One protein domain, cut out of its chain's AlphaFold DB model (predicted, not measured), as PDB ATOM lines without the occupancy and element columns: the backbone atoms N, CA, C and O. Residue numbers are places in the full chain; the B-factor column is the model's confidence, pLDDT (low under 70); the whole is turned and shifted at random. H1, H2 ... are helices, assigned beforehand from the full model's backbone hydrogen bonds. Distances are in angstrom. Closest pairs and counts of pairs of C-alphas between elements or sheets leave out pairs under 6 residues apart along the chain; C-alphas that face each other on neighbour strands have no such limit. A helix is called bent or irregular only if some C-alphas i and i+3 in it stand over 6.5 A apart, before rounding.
ATOM      1  N   VAL A  70       1.104 -52.602  31.398       89.56
ATOM      2  CA  VAL A  70       2.493 -53.098  31.433       89.56
ATOM      3  C   VAL A  70       3.473 -51.975  31.780       89.56
ATOM      4  O   VAL A  70       4.296 -52.143  32.674       89.56
ATOM      5  N   LEU A  71       3.354 -50.810  31.136       88.25
ATOM      6  CA  LEU A  71       4.232 -49.663  31.405       88.25
ATOM      7  C   LEU A  71       4.093 -49.146  32.848       88.25
ATOM      8  O   LEU A  71       5.088 -48.777  33.472       88.25
ATOM      9  N   LEU A  72       2.873 -49.146  33.400       92.00
ATOM     10  CA  LEU A  72       2.639 -48.808  34.808       92.00
ATOM     11  C   LEU A  72       3.310 -49.815  35.751       92.00
ATOM     12  O   LEU A  72       3.926 -49.419  36.742       92.00
ATOM     13  N   GLU A  73       3.211 -51.112  35.454       89.44
ATOM     14  CA  GLU A  73       3.821 -52.166  36.266       89.44
ATOM     15  C   GLU A  73       5.355 -52.101  36.232       89.44
ATOM     16  O   GLU A  73       5.994 -52.153  37.289       89.44
ATOM     17  N   GLU A  74       5.943 -51.922  35.046       87.44
ATOM     18  CA  GLU A  74       7.385 -51.748  34.846       87.44
ATOM     19  C   GLU A  74       7.907 -50.511  35.591       87.44
ATOM     20  O   GLU A  74       8.897 -50.595  36.327       87.44
ATOM     21  N   GLY A  75       7.203 -49.377  35.481       83.31
ATOM     22  CA  GLY A  75       7.540 -48.142  36.192       83.31
ATOM     23  C   GLY A  75       7.486 -48.304  37.712       83.31
ATOM     24  O   GLY A  75       8.427 -47.933  38.420       83.31
ATOM     25  N   ALA A  76       6.427 -48.932  38.228       80.88
ATOM     26  CA  ALA A  76       6.278 -49.189  39.657       80.88
ATOM     27  C   ALA A  76       7.335 -50.180  40.184       80.88
ATOM     28  O   ALA A  76       7.846 -50.013  41.294       80.88
ATOM     29  N   ALA A  77       7.692 -51.207  39.408       81.88
ATOM     30  CA  ALA A  77       8.747 -52.153  39.767       81.88
ATOM     31  C   ALA A  77      10.126 -51.481  39.820       81.88
ATOM     32  O   ALA A  77      10.877 -51.712  40.770       81.88
ATOM     33  N   SER A  78      10.425 -50.615  38.848       81.88
ATOM     34  CA  SER A  78      11.663 -49.834  38.815       81.88
ATOM     35  C   SER A  78      11.785 -48.918  40.040       81.88
ATOM     36  O   SER A  78      12.792 -48.965  40.748       81.88
ATOM     37  N   SER A  79      10.718 -48.180  40.375       77.25
ATOM     38  CA  SER A  79      10.687 -47.301  41.553       77.25
ATOM     39  C   SER A  79      10.875 -48.068  42.870       77.25
ATOM     40  O   SER A  79      11.668 -47.659  43.719       77.25
ATOM     41  N   ARG A  80      10.226 -49.235  43.028       77.62
ATOM     42  CA  ARG A  80      10.426 -50.100  44.206       77.62
ATOM     43  C   ARG A  80      11.866 -50.597  44.324       77.62
ATOM     44  O   ARG A  80      12.419 -50.600  45.422       77.62
ATOM     45  N   ARG A 150     -22.009 -46.927  25.563       70.38
ATOM     46  CA  ARG A 150     -22.077 -47.244  27.004       70.38
ATOM     47  C   ARG A 150     -21.663 -48.693  27.291       70.38
ATOM     48  O   ARG A 150     -20.950 -48.959  28.257       70.38
ATOM     49  N   ARG A 151     -22.053 -49.639  26.423       74.31
ATOM     50  CA  ARG A 151     -21.572 -51.032  26.498       74.31
ATOM     51  C   ARG A 151     -20.062 -51.132  26.269       74.31
ATOM     52  O   ARG A 151     -19.399 -51.856  27.004       74.31
ATOM     53  N   ARG A 152     -19.518 -50.385  25.303       76.12
ATOM     54  CA  ARG A 152     -18.067 -50.326  25.054       76.12
ATOM     55  C   ARG A 152     -17.299 -49.761  26.247       76.12
ATOM     56  O   ARG A 152     -16.313 -50.365  26.649       76.12
ATOM     57  N   HIS A 153     -17.774 -48.674  26.858       79.31
ATOM     58  CA  HIS A 153     -17.183 -48.127  28.085       79.31
ATOM     59  C   HIS A 153     -17.171 -49.160  29.209       79.31
ATOM     60  O   HIS A 153     -16.124 -49.366  29.808       79.31
ATOM     61  N   GLY A 154     -18.267 -49.895  29.423       82.56
ATOM     62  CA  GLY A 154     -18.296 -50.993  30.397       82.56
ATOM     63  C   GLY A 154     -17.231 -52.071  30.141       82.56
ATOM     64  O   GLY A 154     -16.545 -52.487  31.075       82.56
ATOM     65  N   ILE A 155     -17.044 -52.484  28.880       84.88
ATOM     66  CA  ILE A 155     -16.006 -53.454  28.483       84.88
ATOM     67  C   ILE A 155     -14.608 -52.896  28.765       84.88
ATOM     68  O   ILE A 155     -13.765 -53.597  29.322       84.88
ATOM     69  N   PHE A 156     -14.350 -51.638  28.412       87.12
ATOM     70  CA  PHE A 156     -13.047 -51.012  28.623       87.12
ATOM     71  C   PHE A 156     -12.745 -50.753  30.099       87.12
ATOM     72  O   PHE A 156     -11.608 -50.967  30.514       87.12
ATOM     73  N   THR A 157     -13.745 -50.395  30.905       89.06
ATOM     74  CA  THR A 157     -13.625 -50.314  32.367       89.06
ATOM     75  C   THR A 157     -13.267 -51.681  32.945       89.06
ATOM     76  O   THR A 157     -12.284 -51.799  33.674       89.06
ATOM     77  N   SER A 158     -14.000 -52.738  32.569       90.19
ATOM     78  CA  SER A 158     -13.686 -54.105  33.006       90.19
ATOM     79  C   SER A 158     -12.281 -54.527  32.582       90.19
ATOM     80  O   SER A 158     -11.567 -55.162  33.359       90.19
ATOM     81  N   LEU A 159     -11.869 -54.181  31.362       90.94
ATOM     82  CA  LEU A 159     -10.538 -54.497  30.871       90.94
ATOM     83  C   LEU A 159      -9.467 -53.760  31.673       90.94
ATOM     84  O   LEU A 159      -8.542 -54.416  32.134       90.94
ATOM     85  N   ALA A 160      -9.611 -52.450  31.890       92.69
ATOM     86  CA  ALA A 160      -8.668 -51.649  32.668       92.69
ATOM     87  C   ALA A 160      -8.508 -52.182  34.100       92.69
ATOM     88  O   ALA A 160      -7.389 -52.282  34.607       92.69
ATOM     89  N   VAL A 161      -9.615 -52.587  34.732       93.94
ATOM     90  CA  VAL A 161      -9.598 -53.245  36.045       93.94
ATOM     91  C   VAL A 161      -8.848 -54.578  35.971       93.94
ATOM     92  O   VAL A 161      -7.876 -54.772  36.697       93.94
ATOM     93  N   SER A 162      -9.237 -55.474  35.057       94.69
ATOM     94  CA  SER A 162      -8.644 -56.817  34.941       94.69
ATOM     95  C   SER A 162      -7.172 -56.821  34.512       94.69
ATOM     96  O   SER A 162      -6.430 -57.725  34.884       94.69
ATOM     97  N   SER A 163      -6.726 -55.809  33.763       93.06
ATOM     98  CA  SER A 163      -5.325 -55.646  33.380       93.06
ATOM     99  C   SER A 163      -4.487 -54.972  34.467       93.06
ATOM    100  O   SER A 163      -3.298 -54.777  34.260       93.06
ATOM    101  N   GLY A 164      -5.074 -54.592  35.607       94.81
ATOM    102  CA  GLY A 164      -4.344 -54.001  36.726       94.81
ATOM    103  C   GLY A 164      -4.007 -52.519  36.558       94.81
ATOM    104  O   GLY A 164      -3.102 -52.035  37.233       94.81
ATOM    105  N   VAL A 165      -4.725 -51.768  35.708       95.94
ATOM    106  CA  VAL A 165      -4.485 -50.321  35.529       95.94
ATOM    107  C   VAL A 165      -4.642 -49.574  36.851       95.94
ATOM    108  O   VAL A 165      -3.782 -48.772  37.187       95.94
ATOM    109  N   VAL A 166      -5.686 -49.864  37.635       96.88
ATOM    110  CA  VAL A 166      -5.943 -49.178  38.919       96.88
ATOM    111  C   VAL A 166      -4.779 -49.371  39.901       96.88
ATOM    112  O   VAL A 166      -4.288 -48.407  40.486       96.88
ATOM    113  N   LYS A 167      -4.263 -50.601  40.002       96.31
ATOM    114  CA  LYS A 167      -3.064 -50.936  40.783       96.31
ATOM    115  C   LYS A 167      -1.803 -50.268  40.237       96.31
ATOM    116  O   LYS A 167      -0.967 -49.777  40.992       96.31
ATOM    117  N   GLY A 168      -1.654 -50.242  38.916       96.06
ATOM    118  CA  GLY A 168      -0.553 -49.562  38.245       96.06
ATOM    119  C   GLY A 168      -0.531 -48.058  38.538       96.06
ATOM    120  O   GLY A 168       0.527 -47.509  38.834       96.06
ATOM    121  N   LEU A 169      -1.701 -47.409  38.530       97.12
ATOM    122  CA  LEU A 169      -1.861 -45.995  38.874       97.12
ATOM    123  C   LEU A 169      -1.493 -45.717  40.333       97.12
ATOM    124  O   LEU A 169      -0.762 -44.767  40.595       97.12
ATOM    125  N   HIS A 170      -1.902 -46.584  41.262       95.81
ATOM    126  CA  HIS A 170      -1.450 -46.506  42.651       95.81
ATOM    127  C   HIS A 170       0.080 -46.546  42.747       95.81
ATOM    128  O   HIS A 170       0.694 -45.690  43.386       95.81
ATOM    129  N   GLY A 171       0.720 -47.488  42.047       94.31
ATOM    130  CA  GLY A 171       2.178 -47.569  41.975       94.31
ATOM    131  C   GLY A 171       2.830 -46.303  41.408       94.31
ATOM    132  O   GLY A 171       3.841 -45.849  41.941       94.31
ATOM    133  N   LEU A 172       2.241 -45.710  40.366       93.69
ATOM    134  CA  LEU A 172       2.707 -44.459  39.763       93.69
ATOM    135  C   LEU A 172       2.611 -43.275  40.740       93.69
ATOM    136  O   LEU A 172       3.567 -42.507  40.866       93.69
ATOM    137  N   PHE A 173       1.488 -43.129  41.446       93.56
ATOM    138  CA  PHE A 173       1.285 -42.043  42.411       93.56
ATOM    139  C   PHE A 173       2.221 -42.185  43.617       93.56
ATOM    140  O   PHE A 173       2.873 -41.218  44.010       93.56
ATOM    141  N   ALA A 174       2.394 -43.408  44.125       90.25
ATOM    142  CA  ALA A 174       3.350 -43.696  45.191       90.25
ATOM    143  C   ALA A 174       4.808 -43.437  44.760       90.25
ATOM    144  O   ALA A 174       5.608 -42.924  45.543       90.25
ATOM    145  N   ALA A 175       5.169 -43.749  43.511       87.88
ATOM    146  CA  ALA A 175       6.506 -43.481  42.978       87.88
ATOM    147  C   ALA A 175       6.807 -41.977  42.897       87.88
ATOM    148  O   ALA A 175       7.904 -41.544  43.262       87.88
ATOM    149  N   PHE A 176       5.830 -41.166  42.473       84.69
ATOM    150  CA  PHE A 176       5.950 -39.706  42.517       84.69
ATOM    151  C   PHE A 176       6.231 -39.215  43.937       84.69
ATOM    152  O   PHE A 176       7.070 -38.330  44.132       84.69
ATOM    153  N   ASP A 177       5.586 -39.829  44.928       78.19
ATOM    154  CA  ASP A 177       5.757 -39.409  46.306       78.19
ATOM    155  C   ASP A 177       7.166 -39.628  46.866       78.19
ATOM    156  O   ASP A 177       7.606 -38.884  47.751       78.19
ATOM    157  N   LEU A 178       7.894 -40.593  46.305       73.19
ATOM    158  CA  LEU A 178       9.282 -40.895  46.644       73.19
ATOM    159  C   LEU A 178      10.288 -40.028  45.866       73.19
ATOM    160  O   LEU A 178      11.344 -39.689  46.400       73.19
ATOM    161  N   ALA A 179       9.975 -39.669  44.617       67.81
ATOM    162  CA  ALA A 179      10.943 -39.119  43.663       67.81
ATOM    163  C   ALA A 179      11.051 -37.581  43.631       67.81
ATOM    164  O   ALA A 179      12.065 -37.066  43.159       67.81
ATOM    165  N   ASN A 180      10.048 -36.827  44.108       65.12
ATOM    166  CA  ASN A 180      10.024 -35.359  43.974       65.12
ATOM    167  C   ASN A 180      10.090 -34.607  45.326       65.12
ATOM    168  O   ASN A 180       9.081 -34.074  45.797       65.12
ATOM    169  N   PRO A 181      11.273 -34.521  45.970       59.16
ATOM    170  CA  PRO A 181      11.434 -33.843  47.257       59.16
ATOM    171  C   PRO A 181      11.453 -32.305  47.167       59.16
ATOM    172  O   PRO A 181      11.387 -31.650  48.205       59.16
ATOM    173  N   THR A 182      11.563 -31.715  45.969       57.72
ATOM    174  CA  THR A 182      11.800 -30.268  45.771       57.72
ATOM    175  C   THR A 182      10.550 -29.453  45.425       57.72
ATOM    176  O   THR A 182      10.664 -28.249  45.212       57.72
ATOM    177  N   GLY A 183       9.360 -30.068  45.402       64.31
ATOM    178  CA  GLY A 183       8.090 -29.347  45.228       64.31
ATOM    179  C   GLY A 183       7.826 -28.843  43.805       64.31
ATOM    180  O   GLY A 183       7.070 -27.892  43.623       64.31
ATOM    181  N   GLY A 184       8.450 -29.454  42.790       78.12
ATOM    182  CA  GLY A 184       8.174 -29.131  41.386       78.12
ATOM    183  C   GLY A 184       6.741 -29.472  40.958       78.12
ATOM    184  O   GLY A 184       5.999 -30.121  41.697       78.12
ATOM    185  N   ALA A 185       6.373 -29.068  39.738       86.88
ATOM    186  CA  ALA A 185       5.098 -29.435  39.116       86.88
ATOM    187  C   ALA A 185       4.842 -30.949  39.199       86.88
ATOM    188  O   ALA A 185       5.773 -31.757  39.109       86.88
ATOM    189  N   VAL A 186       3.575 -31.333  39.355       89.88
ATOM    190  CA  VAL A 186       3.180 -32.743  39.277       89.88
ATOM    191  C   VAL A 186       3.484 -33.252  37.854       89.88
ATOM    192  O   VAL A 186       3.140 -32.557  36.902       89.88
ATOM    193  N   PRO A 187       4.163 -34.402  37.672       91.31
ATOM    194  CA  PRO A 187       4.531 -34.906  36.352       91.31
ATOM    195  C   PRO A 187       3.322 -35.205  35.466       91.31
ATOM    196  O   PRO A 187       2.295 -35.688  35.942       91.31
ATOM    197  N   ALA A 188       3.491 -35.031  34.155       91.56
ATOM    198  CA  ALA A 188       2.430 -35.245  33.175       91.56
ATOM    199  C   ALA A 188       1.870 -36.684  33.190       91.56
ATOM    200  O   ALA A 188       0.681 -36.881  32.961       91.56
ATOM    201  N   GLN A 189       2.687 -37.692  33.527       92.25
ATOM    202  CA  GLN A 189       2.226 -39.077  33.692       92.25
ATOM    203  C   GLN A 189       1.217 -39.208  34.839       92.25
ATOM    204  O   GLN A 189       0.236 -39.937  34.716       92.25
ATOM    205  N   VAL A 190       1.457 -38.504  35.952       94.31
ATOM    206  CA  VAL A 190       0.564 -38.504  37.118       94.31
ATOM    207  C   VAL A 190      -0.736 -37.788  36.764       94.31
ATOM    208  O   VAL A 190      -1.803 -38.325  37.037       94.31
ATOM    209  N   GLU A 191      -0.669 -36.639  36.084       94.88
ATOM    210  CA  GLU A 191      -1.866 -35.937  35.598       94.88
ATOM    211  C   GLU A 191      -2.689 -36.794  34.625       94.88
ATOM    212  O   GLU A 191      -3.901 -36.914  34.784       94.88
ATOM    213  N   ALA A 192      -2.043 -37.455  33.660       94.94
ATOM    214  CA  ALA A 192      -2.717 -38.358  32.728       94.94
ATOM    215  C   ALA A 192      -3.322 -39.582  33.440       94.94
ATOM    216  O   ALA A 192      -4.406 -40.041  33.080       94.94
ATOM    217  N   GLY A 193      -2.649 -40.090  34.476       97.00
ATOM    218  CA  GLY A 193      -3.162 -41.153  35.335       97.00
ATOM    219  C   GLY A 193      -4.392 -40.733  36.143       97.00
ATOM    220  O   GLY A 193      -5.356 -41.493  36.224       97.00
ATOM    221  N   LEU A 194      -4.393 -39.513  36.686       97.25
ATOM    222  CA  LEU A 194      -5.549 -38.921  37.367       97.25
ATOM    223  C   LEU A 194      -6.721 -38.727  36.406       97.25
ATOM    224  O   LEU A 194      -7.838 -39.119  36.734       97.25
ATOM    225  N   ALA A 195      -6.467 -38.200  35.207       95.88
ATOM    226  CA  ALA A 195      -7.488 -38.045  34.175       95.88
ATOM    227  C   ALA A 195      -8.100 -39.397  33.774       95.88
ATOM    228  O   ALA A 195      -9.317 -39.511  33.635       95.88
ATOM    229  N   LEU A 196      -7.278 -40.446  33.642       96.00
ATOM    230  CA  LEU A 196      -7.764 -41.798  33.369       96.00
ATOM    231  C   LEU A 196      -8.633 -42.331  34.512       96.00
ATOM    232  O   LEU A 196      -9.700 -42.887  34.258       96.00
ATOM    233  N   LEU A 197      -8.205 -42.162  35.763       96.69
ATOM    234  CA  LEU A 197      -8.972 -42.621  36.919       96.69
ATOM    235  C   LEU A 197     -10.296 -41.855  37.071       96.69
ATOM    236  O   LEU A 197     -11.331 -42.455  37.371       96.69
ATOM    237  N   GLN A 198     -10.290 -40.552  36.790       95.50
ATOM    238  CA  GLN A 198     -11.499 -39.739  36.740       95.50
ATOM    239  C   GLN A 198     -12.454 -40.242  35.653       95.50
ATOM    240  O   GLN A 198     -13.635 -40.427  35.933       95.50
ATOM    241  N   ALA A 199     -11.961 -40.533  34.446       92.56
ATOM    242  CA  ALA A 199     -12.784 -41.053  33.354       92.56
ATOM    243  C   ALA A 199     -13.349 -42.454  33.671       92.56
ATOM    244  O   ALA A 199     -14.537 -42.722  33.476       92.56
ATOM    245  N   LEU A 200     -12.525 -43.337  34.253       92.75
ATOM    246  CA  LEU A 200     -12.948 -44.664  34.714       92.75
ATOM    247  C   LEU A 200     -14.031 -44.588  35.788       92.75
ATOM    248  O   LEU A 200     -14.883 -45.464  35.837       92.75
ATOM    249  N   THR A 201     -14.034 -43.567  36.639       92.69
ATOM    250  CA  THR A 201     -15.056 -43.417  37.687       92.69
ATOM    251  C   THR A 201     -16.268 -42.600  37.234       92.69
ATOM    252  O   THR A 201     -17.362 -42.824  37.740       92.69
ATOM    253  N   GLY A 202     -16.107 -41.696  36.264       88.69
ATOM    254  CA  GLY A 202     -17.136 -40.751  35.813       88.69
ATOM    255  C   GLY A 202     -18.074 -41.252  34.711       88.69
ATOM    256  O   GLY A 202     -19.087 -40.614  34.449       88.69
ATOM    257  N   HIS A 203     -17.784 -42.391  34.074       78.44
ATOM    258  CA  HIS A 203     -18.623 -42.929  32.987       78.44
ATOM    259  C   HIS A 203     -20.021 -43.402  33.436       78.44
ATOM    260  O   HIS A 203     -20.902 -43.622  32.599       78.44
ATOM    261  N   VAL A 204     -20.229 -43.594  34.744       79.00
ATOM    262  CA  VAL A 204     -21.531 -43.945  35.319       79.00
ATOM    263  C   VAL A 204     -22.200 -42.655  35.793       79.00
ATOM    264  O   VAL A 204     -21.689 -42.033  36.726       79.00
ATOM    265  N   PRO A 205     -23.325 -42.235  35.186       77.12
ATOM    266  CA  PRO A 205     -24.029 -41.053  35.654       77.12
ATOM    267  C   PRO A 205     -24.535 -41.278  37.087       77.12
ATOM    268  O   PRO A 205     -24.896 -42.415  37.425       77.12
ATOM    269  N   PRO A 206     -24.605 -40.219  37.914       80.19
ATOM    270  CA  PRO A 206     -25.257 -40.291  39.212       80.19
ATOM    271  C   PRO A 206     -26.659 -40.892  39.083       80.19
ATOM    272  O   PRO A 206     -27.339 -40.749  38.066       80.19
ATOM    273  N   GLN A 207     -27.061 -41.631  40.107       80.19
ATOM    274  CA  GLN A 207     -28.405 -42.179  40.229       80.19
ATOM    275  C   GLN A 207     -28.995 -41.671  41.540       80.19
ATOM    276  O   GLN A 207     -28.224 -41.484  42.492       80.19
ATOM    277  N   PRO A 208     -30.328 -41.523  41.624       85.25
ATOM    278  CA  PRO A 208     -30.983 -41.161  42.867       85.25
ATOM    279  C   PRO A 208     -30.537 -42.075  44.003       85.25
ATOM    280  O   PRO A 208     -30.570 -43.307  43.888       85.25
ATOM    281  N   MET A 209     -30.107 -41.465  45.099       87.75
ATOM    282  CA  MET A 209     -29.689 -42.165  46.294       87.75
ATOM    283  C   MET A 209     -30.908 -42.841  46.923       87.75
ATOM    284  O   MET A 209     -31.983 -42.252  47.037       87.75
ATOM    285  N   ARG A 210     -30.734 -44.103  47.312       86.75
ATOM    286  CA  ARG A 210     -31.784 -44.950  47.886       86.75
ATOM    287  C   ARG A 210     -31.419 -45.340  49.308       86.75
ATOM    288  O   ARG A 210     -30.243 -45.551  49.598       86.75
ATOM    289  N   TRP A 211     -32.425 -45.470  50.166       85.00
ATOM    290  CA  TRP A 211     -32.282 -46.039  51.502       85.00
ATOM    291  C   TRP A 211     -32.787 -47.495  51.556       85.00
ATOM    292  O   TRP A 211     -33.880 -47.767  51.052       85.00
ATOM    293  N   PRO A 212     -32.065 -48.434  52.197       85.31
ATOM    294  CA  PRO A 212     -30.722 -48.290  52.769       85.31
ATOM    295  C   PRO A 212     -29.650 -48.053  51.694       85.31
ATOM    296  O   PRO A 212     -29.795 -48.500  50.559       85.31
ATOM    297  N   LEU A 213     -28.555 -47.376  52.067       83.56
ATOM    298  CA  LEU A 213     -27.459 -47.023  51.146       83.56
ATOM    299  C   LEU A 213     -26.763 -48.244  50.502       83.56
ATOM    300  O   LEU A 213     -26.043 -48.092  49.512       83.56
ATOM    301  N   CYS A 214     -26.988 -49.452  51.031       65.12
ATOM    302  CA  CYS A 214     -26.459 -50.703  50.504       65.12
ATOM    303  C   CYS A 214     -27.154 -51.093  49.188       65.12
ATOM    304  O   CYS A 214     -28.198 -51.744  49.188       65.12
ATOM    305  N   ASN A 215     -26.582 -50.731  48.034       55.41
ATOM    306  CA  ASN A 215     -27.157 -51.130  46.744       55.41
ATOM    307  C   ASN A 215     -26.126 -51.655  45.736       55.41
ATOM    308  O   ASN A 215     -26.111 -51.267  44.568       55.41
ATOM    309  N   SER A 216     -25.275 -52.579  46.193       54.91
ATOM    310  CA  SER A 216     -24.349 -53.316  45.321       54.91
ATOM    311  C   SER A 216     -25.095 -54.177  44.282       54.91
ATOM    312  O   SER A 216     -24.642 -54.302  43.149       54.91
ATOM    313  N   ALA A 217     -26.283 -54.701  44.613       49.38
ATOM    314  CA  ALA A 217     -27.016 -55.639  43.753       49.38
ATOM    315  C   ALA A 217     -27.670 -55.002  42.510       49.38
ATOM    316  O   ALA A 217     -27.956 -55.708  41.545       49.38
ATOM    317  N   ALA A 218     -27.916 -53.688  42.515       56.47
ATOM    318  CA  ALA A 218     -28.515 -52.981  41.378       56.47
ATOM    319  C   ALA A 218     -27.485 -52.531  40.326       56.47
ATOM    320  O   ALA A 218     -27.861 -52.015  39.271       56.47
ATOM    321  N   ARG A 219     -26.186 -52.683  40.606       67.12
ATOM    322  CA  ARG A 219     -25.107 -52.152  39.767       67.12
ATOM    323  C   ARG A 219     -24.503 -53.282  38.935       67.12
ATOM    324  O   ARG A 219     -24.247 -54.365  39.444       67.12
ATOM    325  N   GLY A 220     -24.304 -53.042  37.638       77.31
ATOM    326  CA  GLY A 220     -23.761 -54.060  36.732       77.31
ATOM    327  C   GLY A 220     -22.351 -54.515  37.133       77.31
ATOM    328  O   GLY A 220     -21.582 -53.729  37.687       77.31
ATOM    329  N   ASP A 221     -21.995 -55.756  36.788       83.69
ATOM    330  CA  ASP A 221     -20.755 -56.437  37.208       83.69
ATOM    331  C   ASP A 221     -19.477 -55.596  37.031       83.69
ATOM    332  O   ASP A 221     -18.596 -55.598  37.890       83.69
ATOM    333  N   ASN A 222     -19.391 -54.816  35.948       85.88
ATOM    334  CA  ASN A 222     -18.237 -53.957  35.653       85.88
ATOM    335  C   ASN A 222     -18.033 -52.853  36.705       85.88
ATOM    336  O   ASN A 222     -16.897 -52.539  37.062       85.88
ATOM    337  N   VAL A 223     -19.126 -52.267  37.207       87.56
ATOM    338  CA  VAL A 223     -19.081 -51.230  38.250       87.56
ATOM    339  C   VAL A 223     -18.633 -51.846  39.565       87.56
ATOM    340  O   VAL A 223     -17.760 -51.296  40.232       87.56
ATOM    341  N   GLN A 224     -19.164 -53.022  39.900       89.19
ATOM    342  CA  GLN A 224     -18.772 -53.735  41.108       89.19
ATOM    343  C   GLN A 224     -17.286 -54.117  41.079       89.19
ATOM    344  O   GLN A 224     -16.584 -53.923  42.069       89.19
ATOM    345  N   ALA A 225     -16.782 -54.598  39.938       92.00
ATOM    346  CA  ALA A 225     -15.364 -54.901  39.757       92.00
ATOM    347  C   ALA A 225     -14.479 -53.656  39.948       92.00
ATOM    348  O   ALA A 225     -13.450 -53.730  40.618       92.00
ATOM    349  N   LEU A 226     -14.896 -52.501  39.415       93.75
ATOM    350  CA  LEU A 226     -14.188 -51.236  39.618       93.75
ATOM    351  C   LEU A 226     -14.192 -50.803  41.090       93.75
ATOM    352  O   LEU A 226     -13.143 -50.430  41.607       93.75
ATOM    353  N   VAL A 227     -15.331 -50.886  41.784       94.25
ATOM    354  CA  VAL A 227     -15.430 -50.563  43.220       94.25
ATOM    355  C   VAL A 227     -14.523 -51.473  44.050       94.25
ATOM    356  O   VAL A 227     -13.826 -50.995  44.943       94.25
ATOM    357  N   VAL A 228     -14.484 -52.774  43.746       94.75
ATOM    358  CA  VAL A 228     -13.581 -53.726  44.412       94.75
ATOM    359  C   VAL A 228     -12.122 -53.331  44.189       94.75
ATOM    360  O   VAL A 228     -11.393 -53.181  45.167       94.75
ATOM    361  N   ALA A 229     -11.719 -53.065  42.944       96.31
ATOM    362  CA  ALA A 229     -10.355 -52.646  42.628       96.31
ATOM    363  C   ALA A 229      -9.970 -51.325  43.315       96.31
ATOM    364  O   ALA A 229      -8.876 -51.204  43.859       96.31
ATOM    365  N   LEU A 230     -10.881 -50.346  43.354       96.56
ATOM    366  CA  LEU A 230     -10.682 -49.099  44.091       96.56
ATOM    367  C   LEU A 230     -10.494 -49.355  45.590       96.56
ATOM    368  O   LEU A 230      -9.654 -48.712  46.207       96.56
ATOM    369  N   LYS A 231     -11.231 -50.290  46.194       96.12
ATOM    370  CA  LYS A 231     -11.067 -50.621  47.618       96.12
ATOM    371  C   LYS A 231      -9.750 -51.322  47.913       96.12
ATOM    372  O   LYS A 231      -9.079 -50.951  48.874       96.12
ATOM    373  N   GLU A 232      -9.392 -52.311  47.102       96.12
ATOM    374  CA  GLU A 232      -8.133 -53.050  47.238       96.12
ATOM    375  C   GLU A 232      -6.928 -52.115  47.111       96.12
ATOM    376  O   GLU A 232      -6.007 -52.169  47.924       96.12
ATOM    377  N   GLU A 233      -6.992 -51.181  46.165       96.38
ATOM    378  CA  GLU A 233      -5.928 -50.215  45.897       96.38
ATOM    379  C   GLU A 233      -6.096 -48.891  46.660       96.38
ATOM    380  O   GLU A 233      -5.465 -47.898  46.308       96.38
ATOM    381  N   ARG A 234      -6.939 -48.847  47.703       95.88
ATOM    382  CA  ARG A 234      -7.146 -47.668  48.573       95.88
ATOM    383  C   ARG A 234      -7.393 -46.369  47.788       95.88
ATOM    384  O   ARG A 234      -6.725 -45.361  47.998       95.88
ATOM    385  N   LEU A 235      -8.338 -46.412  46.850       96.31
ATOM    386  CA  LEU A 235      -8.664 -45.347  45.892       96.31
ATOM    387  C   LEU A 235      -7.442 -44.917  45.073       96.31
ATOM    388  O   LEU A 235      -7.203 -43.732  44.879       96.31
ATOM    389  N   ALA A 236      -6.641 -45.893  44.644       96.06
ATOM    390  CA  ALA A 236      -5.353 -45.706  43.980       96.06
ATOM    391  C   ALA A 236      -4.347 -44.834  44.762       96.06
ATOM    392  O   ALA A 236      -3.429 -44.282  44.167       96.06
ATOM    393  N   GLY A 237      -4.512 -44.662  46.079       94.50
ATOM    394  CA  GLY A 237      -3.659 -43.787  46.889       94.50
ATOM    395  C   GLY A 237      -3.882 -42.285  46.659       94.50
ATOM    396  O   GLY A 237      -3.003 -41.488  46.981       94.50
ATOM    397  N   LEU A 238      -5.034 -41.871  46.109       95.31
ATOM    398  CA  LEU A 238      -5.353 -40.460  45.830       95.31
ATOM    399  C   LEU A 238      -5.240 -39.547  47.058       95.31
ATOM    400  O   LEU A 238      -4.697 -38.445  46.973       95.31
ATOM    401  N   THR A 239      -5.764 -39.991  48.201       94.25
ATOM    402  CA  THR A 239      -5.732 -39.219  49.451       94.25
ATOM    403  C   THR A 239      -4.298 -39.041  49.942       94.25
ATOM    404  O   THR A 239      -3.918 -37.930  50.319       94.25
ATOM    405  N   SER A 240      -3.474 -40.087  49.837       92.38
ATOM    406  CA  SER A 240      -2.060 -40.048  50.202       92.38
ATOM    407  C   SER A 240      -1.267 -39.139  49.261       92.38
ATOM    408  O   SER A 240      -0.518 -38.293  49.744       92.38
ATOM    409  N   LEU A 241      -1.500 -39.219  47.943       93.12
ATOM    410  CA  LEU A 241      -0.883 -38.342  46.939       93.12
ATOM    411  C   LEU A 241      -1.120 -36.863  47.272       93.12
ATOM    412  O   LEU A 241      -0.179 -36.070  47.352       93.12
ATOM    413  N   LEU A 242      -2.381 -36.480  47.494       93.12
ATOM    414  CA  LEU A 242      -2.722 -35.094  47.812       93.12
ATOM    415  C   LEU A 242      -2.167 -34.671  49.171       93.12
ATOM    416  O   LEU A 242      -1.582 -33.595  49.284       93.12
ATOM    417  N   THR A 243      -2.297 -35.521  50.190       90.06
ATOM    418  CA  THR A 243      -1.778 -35.226  51.531       90.06
ATOM    419  C   THR A 243      -0.263 -35.026  51.494       90.06
ATOM    420  O   THR A 243       0.244 -34.084  52.097       90.06
ATOM    421  N   ASN A 244       0.468 -35.829  50.723       87.56
ATOM    422  CA  ASN A 244       1.909 -35.682  50.546       87.56
ATOM    423  C   ASN A 244       2.286 -34.379  49.831       87.56
ATOM    424  O   ASN A 244       3.222 -33.702  50.266       87.56
ATOM    425  N   ILE A 245       1.548 -33.971  48.792       88.38
ATOM    426  CA  ILE A 245       1.737 -32.658  48.149       88.38
ATOM    427  C   ILE A 245       1.529 -31.524  49.170       88.38
ATOM    428  O   ILE A 245       2.368 -30.624  49.274       88.38
ATOM    429  N   LEU A 246       0.468 -31.593  49.979       86.50
ATOM    430  CA  LEU A 246       0.159 -30.588  51.003       86.50
ATOM    431  C   LEU A 246       1.185 -30.546  52.142       86.50
ATOM    432  O   LEU A 246       1.586 -29.467  52.589       86.50
ATOM    433  N   LEU A 247       1.651 -31.707  52.606       82.12
ATOM    434  CA  LEU A 247       2.685 -31.809  53.635       82.12
ATOM    435  C   LEU A 247       4.009 -31.216  53.152       82.12
ATOM    436  O   LEU A 247       4.704 -30.568  53.931       82.12
ATOM    437  N   ARG A 248       4.359 -31.390  51.871       78.94
ATOM    438  CA  ARG A 248       5.547 -30.754  51.281       78.94
ATOM    439  C   ARG A 248       5.412 -29.235  51.264       78.94
ATOM    440  O   ARG A 248       6.332 -28.558  51.715       78.94
ATOM    441  N   ALA A 249       4.262 -28.712  50.839       73.62
ATOM    442  CA  ALA A 249       4.004 -27.272  50.859       73.62
ATOM    443  C   ALA A 249       4.074 -26.694  52.289       73.62
ATOM    444  O   ALA A 249       4.695 -25.658  52.516       73.62
ATOM    445  N   SER A 250       3.543 -27.425  53.274       67.31
ATOM    446  CA  SER A 250       3.535 -27.031  54.693       67.31
ATOM    447  C   SER A 250       4.921 -27.034  55.355       67.31
ATOM    448  O   SER A 250       5.124 -26.397  56.387       67.31
ATOM    449  N   ARG A 251       5.903 -27.751  54.793       63.81
ATOM    450  CA  ARG A 251       7.291 -27.763  55.299       63.81
ATOM    451  C   ARG A 251       8.085 -26.524  54.884       63.81
ATOM    452  O   ARG A 251       9.143 -26.276  55.458       63.81
ATOM    453  N   SER A 252       7.569 -25.751  53.931       53.97
ATOM    454  CA  SER A 252       8.190 -24.529  53.411       53.97
ATOM    455  C   SER A 252       7.761 -23.255  54.159       53.97
ATOM    456  O   SER A 252       8.345 -22.199  53.935       53.97
ATOM    457  N   GLY A 253       6.784 -23.335  55.071       49.88
ATOM    458  CA  GLY A 253       6.260 -22.201  55.840       49.88
ATOM    459  C   GLY A 253       4.939 -22.535  56.546       49.88
ATOM    460  O   GLY A 253       4.289 -23.520  56.213       49.88
ATOM    461  N   SER A 254       4.564 -21.745  57.559       41.78
ATOM    462  CA  SER A 254       3.442 -22.021  58.475       41.78
ATOM    463  C   SER A 254       2.099 -22.270  57.767       41.78
ATOM    464  O   SER A 254       1.634 -21.440  56.993       41.78
ATOM    465  N   ILE A 255       1.422 -23.359  58.156       46.94
ATOM    466  CA  ILE A 255       0.081 -23.802  57.710       46.94
ATOM    467  C   ILE A 255      -0.992 -22.706  57.868       46.94
ATOM    468  O   ILE A 255      -2.016 -22.736  57.193       46.94
ATOM    469  N   ALA A 256      -0.761 -21.725  58.746       42.72
ATOM    470  CA  ALA A 256      -1.697 -20.630  58.990       42.72
ATOM    471  C   ALA A 256      -1.816 -19.646  57.811       42.72
ATOM    472  O   ALA A 256      -2.812 -18.942  57.732       42.72
ATOM    473  N   MET A 257      -0.827 -19.608  56.915       45.47
ATOM    474  CA  MET A 257      -0.801 -18.818  55.682       45.47
ATOM    475  C   MET A 257       0.098 -19.577  54.705       45.47
ATOM    476  O   MET A 257       1.242 -19.187  54.473       45.47
ATOM    477  N   ALA A 258      -0.352 -20.738  54.224       46.16
ATOM    478  CA  ALA A 258       0.377 -21.445  53.181       46.16
ATOM    479  C   ALA A 258       0.326 -20.583  51.914       46.16
ATOM    480  O   ALA A 258      -0.632 -20.642  51.143       46.16
ATOM    481  N   ASP A 259       1.331 -19.725  51.748       49.50
ATOM    482  CA  ASP A 259       1.515 -18.939  50.541       49.50
ATOM    483  C   ASP A 259       1.452 -19.894  49.345       49.50
ATOM    484  O   ASP A 259       2.164 -20.903  49.296       49.50
ATOM    485  N   ALA A 260       0.632 -19.548  48.348       51.62
ATOM    486  CA  ALA A 260       0.528 -20.252  47.066       51.62
ATOM    487  C   ALA A 260       1.900 -20.503  46.394       51.62
ATOM    488  O   ALA A 260       2.019 -21.350  45.518       51.62
ATOM    489  N   VAL A 261       2.943 -19.800  46.852       51.94
ATOM    490  CA  VAL A 261       4.354 -19.934  46.474       51.94
ATOM    491  C   VAL A 261       4.922 -21.343  46.720       51.94
ATOM    492  O   VAL A 261       5.874 -21.720  46.043       51.94
ATOM    493  N   ALA A 262       4.366 -22.135  47.648       71.38
ATOM    494  CA  ALA A 262       4.883 -23.470  47.978       71.38
ATOM    495  C   ALA A 262       4.163 -24.641  47.278       71.38
ATOM    496  O   ALA A 262       4.647 -25.773  47.348       71.38
ATOM    497  N   LEU A 263       3.013 -24.401  46.635       83.94
ATOM    498  CA  LEU A 263       2.259 -25.445  45.935       83.94
ATOM    499  C   LEU A 263       2.731 -25.585  44.477       83.94
ATOM    500  O   LEU A 263       3.097 -24.587  43.851       83.94
ATOM    501  N   PRO A 264       2.684 -26.801  43.896       86.94
ATOM    502  CA  PRO A 264       2.923 -26.996  42.470       86.94
ATOM    503  C   PRO A 264       2.024 -26.094  41.612       86.94
ATOM    504  O   PRO A 264       0.847 -25.912  41.915       86.94
ATOM    505  N   CYS A 265       2.540 -25.577  40.494       85.94
ATOM    506  CA  CYS A 265       1.777 -24.676  39.619       85.94
ATOM    507  C   CYS A 265       0.517 -25.317  39.007       85.94
ATOM    508  O   CYS A 265      -0.429 -24.613  38.671       85.94
ATOM    509  N   ASN A 266       0.488 -26.647  38.891       90.69
ATOM    510  CA  ASN A 266      -0.648 -27.445  38.431       90.69
ATOM    511  C   ASN A 266      -1.471 -28.060  39.582       90.69
ATOM    512  O   ASN A 266      -2.319 -28.918  39.340       90.69
ATOM    513  N   PHE A 267      -1.262 -27.623  40.830       91.31
ATOM    514  CA  PHE A 267      -1.932 -28.188  42.005       91.31
ATOM    515  C   PHE A 267      -3.460 -28.131  41.922       91.31
ATOM    516  O   PHE A 267      -4.105 -29.136  42.195       91.31
ATOM    517  N   LEU A 268      -4.037 -26.989  41.525       91.88
ATOM    518  CA  LEU A 268      -5.494 -26.827  41.426       91.88
ATOM    519  C   LEU A 268      -6.122 -27.872  40.495       91.88
ATOM    520  O   LEU A 268      -7.089 -28.524  40.873       91.88
ATOM    521  N   SER A 269      -5.528 -28.074  39.314       92.94
ATOM    522  CA  SER A 269      -5.965 -29.086  38.342       92.94
ATOM    523  C   SER A 269      -5.910 -30.492  38.944       92.94
ATOM    524  O   SER A 269      -6.882 -31.244  38.899       92.94
ATOM    525  N   VAL A 270      -4.788 -30.826  39.586       94.94
ATOM    526  CA  VAL A 270      -4.563 -32.134  40.217       94.94
ATOM    527  C   VAL A 270      -5.546 -32.397  41.357       94.94
ATOM    528  O   VAL A 270      -6.151 -33.467  41.411       94.94
ATOM    529  N   ALA A 271      -5.736 -31.422  42.248       95.88
ATOM    530  CA  ALA A 271      -6.681 -31.513  43.355       95.88
ATOM    531  C   ALA A 271      -8.117 -31.669  42.844       95.88
ATOM    532  O   ALA A 271      -8.850 -32.521  43.342       95.88
ATOM    533  N   LEU A 272      -8.494 -30.913  41.810       95.94
ATOM    534  CA  LEU A 272      -9.822 -30.977  41.209       95.94
ATOM    535  C   LEU A 272     -10.101 -32.349  40.584       95.94
ATOM    536  O   LEU A 272     -11.143 -32.941  40.863       95.94
ATOM    537  N   MET A 273      -9.170 -32.897  39.795       96.00
ATOM    538  CA  MET A 273      -9.322 -34.237  39.209       96.00
ATOM    539  C   MET A 273      -9.436 -35.323  40.283       96.00
ATOM    540  O   MET A 273     -10.278 -36.222  40.197       96.00
ATOM    541  N   ALA A 274      -8.612 -35.231  41.326       97.44
ATOM    542  CA  ALA A 274      -8.634 -36.173  42.434       97.44
ATOM    543  C   ALA A 274      -9.955 -36.103  43.220       97.44
ATOM    544  O   ALA A 274     -10.560 -37.143  43.468       97.44
ATOM    545  N   PHE A 275     -10.464 -34.909  43.542       97.50
ATOM    546  CA  PHE A 275     -11.755 -34.760  44.223       97.50
ATOM    547  C   PHE A 275     -12.933 -35.199  43.358       97.50
ATOM    548  O   PHE A 275     -13.785 -35.941  43.843       97.50
ATOM    549  N   ARG A 276     -12.937 -34.866  42.061       96.31
ATOM    550  CA  ARG A 276     -13.934 -35.394  41.117       96.31
ATOM    551  C   ARG A 276     -13.948 -36.918  41.129       96.31
ATOM    552  O   ARG A 276     -15.021 -37.511  41.188       96.31
ATOM    553  N   THR A 277     -12.772 -37.543  41.142       97.00
ATOM    554  CA  THR A 277     -12.619 -39.003  41.224       97.00
ATOM    555  C   THR A 277     -13.138 -39.572  42.547       97.00
ATOM    556  O   THR A 277     -13.841 -40.581  42.539       97.00
ATOM    557  N   LEU A 278     -12.847 -38.925  43.682       97.56
ATOM    558  CA  LEU A 278     -13.360 -39.327  44.998       97.56
ATOM    559  C   LEU A 278     -14.893 -39.244  45.057       97.56
ATOM    560  O   LEU A 278     -15.547 -40.202  45.472       97.56
ATOM    561  N   CYS A 279     -15.471 -38.137  44.591       96.44
ATOM    562  CA  CYS A 279     -16.916 -37.967  44.482       96.44
ATOM    563  C   CYS A 279     -17.529 -39.013  43.540       96.44
ATOM    564  O   CYS A 279     -18.530 -39.634  43.883       96.44
ATOM    565  N   ASN A 280     -16.919 -39.256  42.374       94.62
ATOM    566  CA  ASN A 280     -17.378 -40.281  41.435       94.62
ATOM    567  C   ASN A 280     -17.372 -41.669  42.088       94.62
ATOM    568  O   ASN A 280     -18.360 -42.383  41.990       94.62
ATOM    569  N   ALA A 281     -16.311 -42.030  42.816       94.94
ATOM    570  CA  ALA A 281     -16.242 -43.294  43.548       94.94
ATOM    571  C   ALA A 281     -17.370 -43.428  44.588       94.94
ATOM    572  O   ALA A 281     -17.985 -44.489  44.684       94.94
ATOM    573  N   LEU A 282     -17.703 -42.355  45.314       94.56
ATOM    574  CA  LEU A 282     -18.857 -42.335  46.224       94.56
ATOM    575  C   LEU A 282     -20.187 -42.519  45.477       94.56
ATOM    576  O   LEU A 282     -21.061 -43.234  45.958       94.56
ATOM    577  N   PHE A 283     -20.333 -41.961  44.273       91.75
ATOM    578  CA  PHE A 283     -21.494 -42.249  43.426       91.75
ATOM    579  C   PHE A 283     -21.515 -43.689  42.904       91.75
ATOM    580  O   PHE A 283     -22.604 -44.192  42.622       91.75
ATOM    581  N   LEU A 284     -20.365 -44.371  42.785       90.56
ATOM    582  CA  LEU A 284     -20.287 -45.785  42.390       90.56
ATOM    583  C   LEU A 284     -20.739 -46.744  43.497       90.56
ATOM    584  O   LEU A 284     -21.366 -47.751  43.180       90.56
ATOM    585  N   ASP A 285     -20.427 -46.464  44.760       91.75
ATOM    586  CA  ASP A 285     -20.930 -47.206  45.923       91.75
ATOM    587  C   ASP A 285     -20.651 -46.404  47.204       91.75
ATOM    588  O   ASP A 285     -19.556 -46.460  47.774       91.75
ATOM    589  N   VAL A 286     -21.639 -45.623  47.646       93.12
ATOM    590  CA  VAL A 286     -21.461 -44.690  48.767       93.12
ATOM    591  C   VAL A 286     -21.107 -45.427  50.055       93.12
ATOM    592  O   VAL A 286     -20.173 -45.024  50.741       93.12
ATOM    593  N   GLU A 287     -21.764 -46.547  50.356       92.69
ATOM    594  CA  GLU A 287     -21.515 -47.300  51.584       92.69
ATOM    595  C   GLU A 287     -20.127 -47.948  51.559       92.69
ATOM    596  O   GLU A 287     -19.361 -47.840  52.524       92.69
ATOM    597  N   ALA A 288     -19.763 -48.599  50.450       93.25
ATOM    598  CA  ALA A 288     -18.488 -49.294  50.357       93.25
ATOM    599  C   ALA A 288     -17.298 -48.323  50.393       93.25
ATOM    600  O   ALA A 288     -16.280 -48.634  51.023       93.25
ATOM    601  N   ILE A 289     -17.424 -47.154  49.753       95.81
ATOM    602  CA  ILE A 289     -16.376 -46.130  49.731       95.81
ATOM    603  C   ILE A 289     -16.333 -45.333  51.040       95.81
ATOM    604  O   ILE A 289     -15.242 -45.154  51.582       95.81
ATOM    605  N   GLN A 290     -17.469 -44.939  51.632       96.12
ATOM    606  CA  GLN A 290     -17.484 -44.361  52.985       96.12
ATOM    607  C   GLN A 290     -16.861 -45.324  54.006       96.12
ATOM    608  O   GLN A 290     -16.096 -44.905  54.876       96.12
ATOM    609  N   GLY A 291     -17.158 -46.623  53.894       95.31
ATOM    610  CA  GLY A 291     -16.596 -47.664  54.749       95.31
ATOM    611  C   GLY A 291     -15.074 -47.787  54.636       95.31
ATOM    612  O   GLY A 291     -14.416 -48.007  55.655       95.31
ATOM    613  N   LEU A 292     -14.519 -47.607  53.432       96.38
ATOM    614  CA  LEU A 292     -13.075 -47.546  53.188       96.38
ATOM    615  C   LEU A 292     -12.455 -46.276  53.780       96.38
ATOM    616  O   LEU A 292     -11.476 -46.370  54.517       96.38
ATOM    617  N   LEU A 293     -13.030 -45.105  53.489       96.56
ATOM    618  CA  LEU A 293     -12.527 -43.804  53.952       96.56
ATOM    619  C   LEU A 293     -12.564 -43.659  55.482       96.56
ATOM    620  O   LEU A 293     -11.827 -42.856  56.041       96.56
ATOM    621  N   ARG A 294     -13.371 -44.475  56.169       93.62
ATOM    622  CA  ARG A 294     -13.417 -44.573  57.635       93.62
ATOM    623  C   ARG A 294     -12.215 -45.308  58.246       93.62
ATOM    624  O   ARG A 294     -12.068 -45.316  59.468       93.62
ATOM    625  N   ALA A 295     -11.373 -45.967  57.446       94.31
ATOM    626  CA  ALA A 295     -10.145 -46.567  57.965       94.31
ATOM    627  C   ALA A 295      -9.317 -45.494  58.707       94.31
ATOM    628  O   ALA A 295      -9.225 -44.378  58.201       94.31
TER     629      ALA A 295
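This is residues 70 to 80 and 150 to 295 of the 459 residues of the protein "S phase cyclin a-associated protein in the endoplasmic reticulum" of Tetraselmis sp. GSL018 (UniProt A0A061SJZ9). Four helices, H3, H4, H6 and H7, make an up-and-down bundle built of two helical hairpins, H3 with H4 and H6 with H7. H1 packs on the outside of H3, and H5 sits at the end of the bundle where H3 and H6 begin, with H2 packed on one side of it and H8 on the other. The printed part has 157 residues with eight named helices, H1 to H8 in chain order, and no named strand, so its class is all helix. It is compact, with a radius of gyration of the C-alphas of 16.5 A, and spans 48 by 37 by 26 A.

H1, residues 70 to 80, touches H3, residues 165 to 179, at a shallow tilt of 34 degrees, only just short of steep; their closest C-alphas, of Leu 72 and Gly 168, are 4.8 A apart. H2, residues 150 to 162, touches H5, residues 221 to 232, with C-alphas of Ser 158 and Asn 222 closest at 5.3 A. In the up-and-down bundle, each helix running against the one before it, H3 touches H4, residues 188 to 202, and the C-alphas of Leu 169 and Gly 193 are closest at 6.1 A. H3 also touches H6, residues 235 to 250, the same way at a shallow tilt of 18 degrees, closest at the C-alphas of His 170 and Ala 236, 4.2 A. H4 touches H7, residues 267 to 284, the same way at 26 degrees, closest at the C-alphas of Gln 198 and Thr 277, 4.7 A. H6 and H7 only just touch, with 3 pairs of C-alphas within 8 A. H5, with residues 227 to 231 alone, touches H8, residues 286 to 293, closest at the C-alphas of Lys 231 and Leu 292, 6.7 A. Every O i to N i+4 pair is within hydrogen-bond range in H1, H2, H3, H4, H5, H7 and H8; in H6 it is 10 of 12.

H1 begins at C-alpha 70, (2.493, -53.098, 31.433). H3 is 20.7 A long, H4 20.5 A, H6 23.7 A and H7 25.4 A. H6 is irregular, with C-alphas 236 and 239 8.5 A apart. H8 ends at C-alpha 293, (-12.527, -43.804, 53.952).

The C-alphas farthest apart, of Arg 151 and Ser 254, are 49.9 A apart. Residues 81 to 149 are not printed; C-alphas 80 and 150 are 36.9 A apart across the cut. The links H4 to H5 and H6 to H7 are long. Mean pLDDT of the printed part is 84.9, and residues 179 to 183, 214 to 219 and 250 to 261 are under 70.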